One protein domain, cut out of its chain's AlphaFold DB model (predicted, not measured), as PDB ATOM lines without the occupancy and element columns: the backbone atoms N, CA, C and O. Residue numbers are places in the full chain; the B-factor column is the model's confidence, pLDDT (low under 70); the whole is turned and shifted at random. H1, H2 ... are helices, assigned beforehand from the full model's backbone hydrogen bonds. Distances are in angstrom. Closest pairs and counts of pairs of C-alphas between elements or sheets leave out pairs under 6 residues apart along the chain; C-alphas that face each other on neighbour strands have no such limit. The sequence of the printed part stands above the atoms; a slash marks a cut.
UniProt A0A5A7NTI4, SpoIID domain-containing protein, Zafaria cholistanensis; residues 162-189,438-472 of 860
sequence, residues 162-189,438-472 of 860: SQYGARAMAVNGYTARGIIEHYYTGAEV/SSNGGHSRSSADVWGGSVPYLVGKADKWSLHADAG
ATOM      1  N   SER A 162     -17.894 -10.629  48.990       96.50
ATOM      2  CA  SER A 162     -17.642  -9.296  49.549       96.50
ATOM      3  C   SER A 162     -18.766  -8.935  50.512       96.50
ATOM      4  O   SER A 162     -19.904  -8.769  50.083       96.50
ATOM      5  N   GLN A 163     -18.473  -8.785  51.804       97.06
ATOM      6  CA  GLN A 163     -19.492  -8.461  52.812       97.06
ATOM      7  C   GLN A 163     -20.157  -7.105  52.531       97.06
ATOM      8  O   GLN A 163     -21.383  -6.986  52.557       97.06
ATOM      9  N   TYR A 164     -19.362  -6.088  52.187       97.75
ATOM     10  CA  TYR A 164     -19.885  -4.780  51.790       97.75
ATOM     11  C   TYR A 164     -20.605  -4.808  50.437       97.75
ATOM     12  O   TYR A 164     -21.609  -4.120  50.261       97.75
ATOM     13  N   GLY A 165     -20.137  -5.622  49.489       97.56
ATOM     14  CA  GLY A 165     -20.830  -5.788  48.212       97.56
ATOM     15  C   GLY A 165     -22.184  -6.492  48.371       97.56
ATOM     16  O   GLY A 165     -23.182  -6.035  47.821       97.56
ATOM     17  N   ALA A 166     -22.264  -7.508  49.233       97.94
ATOM     18  CA  ALA A 166     -23.513  -8.156  49.627       97.94
ATOM     19  C   ALA A 166     -24.490  -7.189  50.309       97.94
ATOM     20  O   ALA A 166     -25.696  -7.271  50.083       97.94
ATOM     21  N   ARG A 167     -23.982  -6.245  51.114       98.12
ATOM     22  CA  ARG A 167     -24.797  -5.153  51.662       98.12
ATOM     23  C   ARG A 167     -25.390  -4.287  50.557       98.12
ATOM     24  O   ARG A 167     -26.599  -4.075  50.566       98.12
ATOM     25  N   ALA A 168     -24.577  -3.828  49.606       98.06
ATOM     26  CA  ALA A 168     -25.061  -3.006  48.496       98.06
ATOM     27  C   ALA A 168     -26.128  -3.735  47.672       98.06
ATOM     28  O   ALA A 168     -27.183  -3.170  47.402       98.06
ATOM     29  N   MET A 169     -25.892  -5.006  47.333       98.38
ATOM     30  CA  MET A 169     -26.870  -5.822  46.612       98.38
ATOM     31  C   MET A 169     -28.173  -5.991  47.404       98.38
ATOM     32  O   MET A 169     -29.248  -5.826  46.842       98.38
ATOM     33  N   ALA A 170     -28.104  -6.256  48.712       98.12
ATOM     34  CA  ALA A 170     -29.299  -6.383  49.548       98.12
ATOM     35  C   ALA A 170     -30.104  -5.075  49.637       98.12
ATOM     36  O   ALA A 170     -31.329  -5.108  49.566       98.12
ATOM     37  N   VAL A 171     -29.430  -3.923  49.755       97.81
ATOM     38  CA  VAL A 171     -30.084  -2.598  49.695       97.81
ATOM     39  C   VAL A 171     -30.766  -2.382  48.339       97.81
ATOM     40  O   VAL A 171     -31.832  -1.785  48.278       97.81
ATOM     41  N   ASN A 172     -30.196  -2.942  47.272       98.00
ATOM     42  CA  ASN A 172     -30.733  -2.895  45.913       98.00
ATOM     43  C   ASN A 172     -31.708  -4.051  45.596       98.00
ATOM     44  O   ASN A 172     -31.910  -4.392  44.433       98.00
ATOM     45  N   GLY A 173     -32.308  -4.677  46.616       97.50
ATOM     46  CA  GLY A 173     -33.418  -5.625  46.459       97.50
ATOM     47  C   GLY A 173     -33.033  -7.070  46.120       97.50
ATOM     48  O   GLY A 173     -33.917  -7.897  45.907       97.50
ATOM     49  N   TYR A 174     -31.744  -7.415  46.088       98.25
ATOM     50  CA  TYR A 174     -31.328  -8.797  45.843       98.25
ATOM     51  C   TYR A 174     -31.594  -9.678  47.071       98.25
ATOM     52  O   TYR A 174     -31.279  -9.312  48.205       98.25
ATOM     53  N   THR A 175     -32.119 -10.881  46.832       98.38
ATOM     54  CA  THR A 175     -32.320 -11.896  47.876       98.38
ATOM     55  C   THR A 175     -30.999 -12.542  48.288       98.38
ATOM     56  O   THR A 175     -30.031 -12.558  47.526       98.38
ATOM     57  N   ALA A 176     -30.960 -13.158  49.471       98.12
ATOM     58  CA  ALA A 176     -29.779 -13.858  49.964       98.12
ATOM     59  C   ALA A 176     -29.299 -14.957  49.006       98.12
ATOM     60  O   ALA A 176     -28.096 -15.101  48.792       98.12
ATOM     61  N   ARG A 177     -30.237 -15.678  48.374       97.81
ATOM     62  CA  ARG A 177     -29.935 -16.648  47.313       97.81
ATOM     63  C   ARG A 177     -29.230 -15.975  46.136       97.81
ATOM     64  O   ARG A 177     -28.121 -16.375  45.801       97.81
ATOM     65  N   GLY A 178     -29.816 -14.911  45.580       97.50
ATOM     66  CA  GLY A 178     -29.237 -14.206  44.434       97.50
ATOM     67  C   GLY A 178     -27.861 -13.599  44.726       97.50
ATOM     68  O   GLY A 178     -26.991 -13.586  43.860       97.50
ATOM     69  N   ILE A 179     -27.620 -13.140  45.957       98.00
ATOM     70  CA  ILE A 179     -26.310 -12.620  46.374       98.00
ATOM     71  C   ILE A 179     -25.271 -13.747  46.475       98.00
ATOM     72  O   ILE A 179     -24.148 -13.588  45.997       98.00
ATOM     73  N   ILE A 180     -25.620 -14.885  47.080       97.56
ATOM     74  CA  ILE A 180     -24.715 -16.040  47.192       97.56
ATOM     75  C   ILE A 180     -24.348 -16.564  45.806       97.56
ATOM     76  O   ILE A 180     -23.165 -16.700  45.509       97.56
ATOM     77  N   GLU A 181     -25.339 -16.796  44.949       94.94
ATOM     78  CA  GLU A 181     -25.140 -17.310  43.589       94.94
ATOM     79  C   GLU A 181     -24.372 -16.316  42.712       94.94
ATOM     80  O   GLU A 181     -23.592 -16.716  41.849       94.94
ATOM     81  N   HIS A 182     -24.508 -15.010  42.984       95.19
ATOM     82  CA  HIS A 182     -23.641 -14.009  42.386       95.19
ATOM     83  C   HIS A 182     -22.183 -14.255  42.782       95.19
ATOM     84  O   HIS A 182     -21.336 -14.346  41.898       95.19
ATOM     85  N   TYR A 183     -21.849 -14.310  44.077       95.81
ATOM     86  CA  TYR A 183     -20.457 -14.388  44.555       95.81
ATOM     87  C   TYR A 183     -19.785 -15.753  44.399       95.81
ATOM     88  O   TYR A 183     -18.566 -15.792  44.234       95.81
ATOM     89  N   TYR A 184     -20.558 -16.833  44.412       95.44
ATOM     90  CA  TYR A 184     -20.087 -18.204  44.256       95.44
ATOM     91  C   TYR A 184     -20.658 -18.788  42.959       95.44
ATOM     92  O   TYR A 184     -21.552 -19.630  42.986       95.44
ATOM     93  N   THR A 185     -20.175 -18.306  41.810       89.81
ATOM     94  CA  THR A 185     -20.746 -18.618  40.489       89.81
ATOM     95  C   THR A 185     -20.859 -20.126  40.248       89.81
ATOM     96  O   THR A 185     -19.858 -20.841  40.268       89.81
ATOM     97  N   GLY A 186     -22.074 -20.606  39.975       90.62
ATOM     98  CA  GLY A 186     -22.366 -22.024  39.731       90.62
ATOM     99  C   GLY A 186     -22.575 -22.863  40.997       90.62
ATOM    100  O   GLY A 186     -22.901 -24.043  40.885       90.62
ATOM    101  N   ALA A 187     -22.393 -22.283  42.184       95.25
ATOM    102  CA  ALA A 187     -22.895 -22.842  43.433       95.25
ATOM    103  C   ALA A 187     -24.334 -22.361  43.683       95.25
ATOM    104  O   ALA A 187     -24.752 -21.340  43.146       95.25
ATOM    105  N   GLU A 188     -25.076 -23.086  44.514       96.44
ATOM    106  CA  GLU A 188     -26.502 -22.865  44.775       96.44
ATOM    107  C   GLU A 188     -26.809 -22.892  46.278       96.44
ATOM    108  O   GLU A 188     -26.047 -23.451  47.075       96.44
ATOM    109  N   VAL A 189     -27.938 -22.297  46.679       97.50
ATOM    110  CA  VAL A 189     -28.433 -22.390  48.063       97.50
ATOM    111  C   VAL A 189     -29.370 -23.586  48.223       97.50
ATOM    112  O   VAL A 189     -30.508 -23.554  47.741       97.50
ATOM    113  N   SER A 438     -14.079  -8.572  53.821       93.62
ATOM    114  CA  SER A 438     -14.785  -7.311  54.048       93.62
ATOM    115  C   SER A 438     -15.176  -6.626  52.734       93.62
ATOM    116  O   SER A 438     -16.345  -6.296  52.530       93.62
ATOM    117  N   SER A 439     -14.221  -6.437  51.819       94.81
ATOM    118  CA  SER A 439     -14.471  -5.781  50.536       94.81
ATOM    119  C   SER A 439     -13.486  -6.221  49.457       94.81
ATOM    120  O   SER A 439     -12.272  -6.178  49.669       94.81
ATOM    121  N   ASN A 440     -14.012  -6.525  48.267       93.00
ATOM    122  CA  ASN A 440     -13.225  -6.916  47.095       93.00
ATOM    123  C   ASN A 440     -12.664  -5.732  46.277       93.00
ATOM    124  O   ASN A 440     -12.154  -5.936  45.186       93.00
ATOM    125  N   GLY A 441     -12.782  -4.480  46.733       90.88
ATOM    126  CA  GLY A 441     -12.093  -3.338  46.103       90.88
ATOM    127  C   GLY A 441     -12.398  -3.075  44.618       90.88
ATOM    128  O   GLY A 441     -11.634  -2.359  43.973       90.88
ATOM    129  N   GLY A 442     -13.502  -3.613  44.089       91.50
ATOM    130  CA  GLY A 442     -13.915  -3.518  42.687       91.50
ATOM    131  C   GLY A 442     -13.813  -4.821  41.889       91.50
ATOM    132  O   GLY A 442     -14.437  -4.914  40.832       91.50
ATOM    133  N   HIS A 443     -13.082  -5.833  42.369       92.88
ATOM    134  CA  HIS A 443     -12.918  -7.110  41.667       92.88
ATOM    135  C   HIS A 443     -12.485  -8.231  42.625       92.88
ATOM    136  O   HIS A 443     -11.503  -8.077  43.340       92.88
ATOM    137  N   SER A 444     -13.163  -9.381  42.641       91.38
ATOM    138  CA  SER A 444     -12.728 -10.540  43.435       91.38
ATOM    139  C   SER A 444     -11.472 -11.197  42.850       91.38
ATOM    140  O   SER A 444     -11.148 -11.030  41.677       91.38
ATOM    141  N   ARG A 445     -10.771 -11.987  43.657       88.56
ATOM    142  CA  ARG A 445      -9.602 -12.780  43.259       88.56
ATOM    143  C   ARG A 445      -9.979 -14.246  43.107       88.56
ATOM    144  O   ARG A 445     -10.896 -14.717  43.783       88.56
ATOM    145  N   SER A 446      -9.240 -14.970  42.268       88.56
ATOM    146  CA  SER A 446      -9.377 -16.423  42.204       88.56
ATOM    147  C   SER A 446      -8.686 -17.101  43.392       88.56
ATOM    148  O   SER A 446      -7.698 -16.589  43.922       88.56
ATOM    149  N   SER A 447      -9.167 -18.271  43.814       88.25
ATOM    150  CA  SER A 447      -8.486 -19.064  44.849       88.25
ATOM    151  C   SER A 447      -7.079 -19.502  44.416       88.25
ATOM    152  O   SER A 447      -6.181 -19.573  45.256       88.25
ATOM    153  N   ALA A 448      -6.863 -19.730  43.115       83.75
ATOM    154  CA  ALA A 448      -5.566 -20.101  42.554       83.75
ATOM    155  C   ALA A 448      -4.536 -18.970  42.713       83.75
ATOM    156  O   ALA A 448      -3.410 -19.220  43.134       83.75
ATOM    157  N   ASP A 449      -4.941 -17.716  42.489       77.50
ATOM    158  CA  ASP A 449      -4.050 -16.552  42.627       77.50
ATOM    159  C   ASP A 449      -3.674 -16.240  44.083       77.50
ATOM    160  O   ASP A 449      -2.716 -15.506  44.342       77.50
ATOM    161  N   VAL A 450      -4.462 -16.725  45.047       79.50
ATOM    162  CA  VAL A 450      -4.241 -16.461  46.476       79.50
ATOM    163  C   VAL A 450      -3.552 -17.630  47.173       79.50
ATOM    164  O   VAL A 450      -2.646 -17.396  47.972       79.50
ATOM    165  N   TRP A 451      -3.953 -18.866  46.871       83.69
ATOM    166  CA  TRP A 451      -3.531 -20.071  47.595       83.69
ATOM    167  C   TRP A 451      -3.035 -21.207  46.685       83.69
ATOM    168  O   TRP A 451      -2.788 -22.306  47.172       83.69
ATOM    169  N   GLY A 452      -2.912 -20.992  45.371       76.56
ATOM    170  CA  GLY A 452      -2.422 -21.984  44.399       76.56
ATOM    171  C   GLY A 452      -3.441 -23.053  43.978       76.56
ATOM    172  O   GLY A 452      -3.333 -23.597  42.882       76.56
ATOM    173  N   GLY A 453      -4.461 -23.335  44.795       83.69
ATOM    174  CA  GLY A 453      -5.522 -24.302  44.485       83.69
ATOM    175  C   GLY A 453      -6.706 -23.681  43.739       83.69
ATOM    176  O   GLY A 453      -7.302 -22.711  44.213       83.69
ATOM    177  N   SER A 454      -7.093 -24.255  42.596       87.94
ATOM    178  CA  SER A 454      -8.267 -23.809  41.832       87.94
ATOM    179  C   SER A 454      -9.569 -24.369  42.408       87.94
ATOM    180  O   SER A 454      -9.708 -25.577  42.607       87.94
ATOM    181  N   VAL A 455     -10.533 -23.485  42.658       91.81
ATOM    182  CA  VAL A 455     -11.877 -23.821  43.130       91.81
ATOM    183  C   VAL A 455     -12.865 -23.230  42.121       91.81
ATOM    184  O   VAL A 455     -12.909 -22.007  41.983       91.81
ATOM    185  N   PRO A 456     -13.660 -24.054  41.408       92.88
ATOM    186  CA  PRO A 456     -14.378 -23.622  40.202       92.88
ATOM    187  C   PRO A 456     -15.297 -22.403  40.361       92.88
ATOM    188  O   PRO A 456     -15.459 -21.629  39.426       92.88
ATOM    189  N   TYR A 457     -15.883 -22.228  41.545       92.56
ATOM    190  CA  TYR A 457     -16.819 -21.146  41.876       92.56
ATOM    191  C   TYR A 457     -16.165 -19.987  42.648       92.56
ATOM    192  O   TYR A 457     -16.845 -19.032  43.017       92.56
ATOM    193  N   LEU A 458     -14.853 -20.041  42.903       92.94
ATOM    194  CA  LEU A 458     -14.072 -18.962  43.517       92.94
ATOM    195  C   LEU A 458     -13.095 -18.385  42.498       92.94
ATOM    196  O   LEU A 458     -11.874 -18.449  42.654       92.94
ATOM    197  N   VAL A 459     -13.662 -17.835  41.432       88.69
ATOM    198  CA  VAL A 459     -12.930 -17.182  40.349       88.69
ATOM    199  C   VAL A 459     -12.953 -15.664  40.516       88.69
ATOM    200  O   VAL A 459     -13.845 -15.092  41.152       88.69
ATOM    201  N   GLY A 460     -11.944 -14.999  39.955       87.69
ATOM    202  CA  GLY A 460     -11.903 -13.544  39.935       87.69
ATOM    203  C   GLY A 460     -12.975 -12.984  39.003       87.69
ATOM    204  O   GLY A 460     -13.094 -13.425  37.863       87.69
ATOM    205  N   LYS A 461     -13.746 -12.007  39.478       89.56
ATOM    206  CA  LYS A 461     -14.766 -11.306  38.690       89.56
ATOM    207  C   LYS A 461     -14.957  -9.870  39.166       89.56
ATOM    208  O   LYS A 461     -14.715  -9.552  40.330       89.56
ATOM    209  N   ALA A 462     -15.475  -9.019  38.287       91.81
ATOM    210  CA  ALA A 462     -15.828  -7.651  38.642       91.81
ATOM    211  C   ALA A 462     -16.844  -7.615  39.800       91.81
ATOM    212  O   ALA A 462     -17.850  -8.326  39.798       91.81
ATOM    213  N   ASP A 463     -16.587  -6.748  40.777       93.75
ATOM    214  CA  ASP A 463     -17.420  -6.529  41.958       93.75
ATOM    215  C   ASP A 463     -17.647  -5.028  42.160       93.75
ATOM    216  O   ASP A 463     -17.159  -4.408  43.112       93.75
ATOM    217  N   LYS A 464     -18.415  -4.435  41.238       94.88
ATOM    218  CA  LYS A 464     -18.834  -3.029  41.328       94.88
ATOM    219  C   LYS A 464     -19.595  -2.727  42.624       94.88
ATOM    220  O   LYS A 464     -19.520  -1.612  43.129       94.88
ATOM    221  N   TRP A 465     -20.284  -3.724  43.184       96.69
ATOM    222  CA  TRP A 465     -21.078  -3.590  44.402       96.69
ATOM    223  C   TRP A 465     -20.212  -3.263  45.614       96.69
ATOM    224  O   TRP A 465     -20.606  -2.445  46.438       96.69
ATOM    225  N   SER A 466     -18.996  -3.811  45.686       95.06
ATOM    226  CA  SER A 466     -18.044  -3.468  46.750       95.06
ATOM    227  C   SER A 466     -17.613  -1.994  46.770       95.06
ATOM    228  O   SER A 466     -17.129  -1.529  47.801       95.06
ATOM    229  N   LEU A 467     -17.783  -1.264  45.663       94.88
ATOM    230  CA  LEU A 467     -17.469   0.164  45.536       94.88
ATOM    231  C   LEU A 467     -18.723   1.048  45.438       94.88
ATOM    232  O   LEU A 467     -18.597   2.267  45.365       94.88
ATOM    233  N   HIS A 468     -19.917   0.454  45.421       96.44
ATOM    234  CA  HIS A 468     -21.174   1.184  45.291       96.44
ATOM    235  C   HIS A 468     -21.445   2.048  46.530       96.44
ATOM    236  O   HIS A 468     -21.126   1.640  47.648       96.44
ATOM    237  N   ALA A 469     -22.081   3.211  46.360       94.50
ATOM    238  CA  ALA A 469     -22.376   4.123  47.470       94.50
ATOM    239  C   ALA A 469     -23.230   3.449  48.562       94.50
ATOM    240  O   ALA A 469     -22.898   3.526  49.745       94.50
ATOM    241  N   ASP A 470     -24.245   2.678  48.161       95.25
ATOM    242  CA  ASP A 470     -25.122   1.929  49.081       95.25
ATOM    243  C   ASP A 470     -24.396   0.861  49.904       95.25
ATOM    244  O   ASP A 470     -24.891   0.429  50.949       95.25
ATOM    245  N   ALA A 471     -23.195   0.447  49.480       93.75
ATOM    246  CA  ALA A 471     -22.356  -0.418  50.295       93.75
ATOM    247  C   ALA A 471     -21.999   0.261  51.619       93.75
ATOM    248  O   ALA A 471     -21.778  -0.435  52.607       93.75
ATOM    249  N   GLY A 472     -21.949   1.603  51.673       94.31
ATOM    250  CA  GLY A 472     -21.434   2.365  52.816       94.31
ATOM    251  C   GLY A 472     -20.045   1.882  53.229       94.31
ATOM    252  O   GLY A 472     -19.762   1.750  54.416       94.31
TER     253      GLY A 472
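AT A GLANCE: This is residues 162 to 189 and 438 to 472 of the 860 residues of the protein "SpoIID domain-containing protein" of Zafaria cholistanensis (UniProt A0A5A7NTI4). Three helices make a small cluster towards one end, with H2 and the short H4 both packed on H1, while a long loop of chain runs out from 442 to the short helix H3 at the other end and comes back to H4. The printed part has 63 residues with four named helices, H1, H2, H3 and H4 in chain order, and no named strand. The class is all helix, though only 26 of the 63 residues are in named elements. The whole is compact, with a radius of gyration of the C-alphas of 11.7 A, and spans 34 by 25 by 15 A.

HOW THE PARTS SIT: H1, residues 163 to 171, touches H2, residues 176 to 183, with the C-alphas of Ala 166 and Ile 179 closest at 6.2 A. They run opposite ways at a steep tilt of 48 degrees. H1 also touches H4, residues 464 to 467, where the closest C-alphas are those of Gly 165 and Ser 466, 3.9 A apart. H2 and H4 are apart. H3, residues 447 to 451, touches no helix. In H1, H2 and H3 every O i to N i+4 pair is within hydrogen-bond range, and H4 is too short for such a pair.

IN THESE COORDINATES: H1 is the longest helix, 12.5 A from C-alpha 163 at (-19.492, -8.461, 52.812) to C-alpha 171. H2 is 10.8 A long, H3 5.8 A, and H4 5.5 A, ending at C-alpha 467 at (-17.469, 0.164, 45.536).

THE WHOLE: The C-alphas of Gly 173 and Gly 452 are the two farthest apart, at 35.1 A. Residues 190 to 437 are not printed, and C-alphas 189 and 438 are 21.2 A apart across this cut, between H2 and H3. The link from H1 to H2 is tight, and that from H3 to H4, residues 452 to 463, is long. The mean pLDDT of the printed part is 93.2, and no printed residue is under 70.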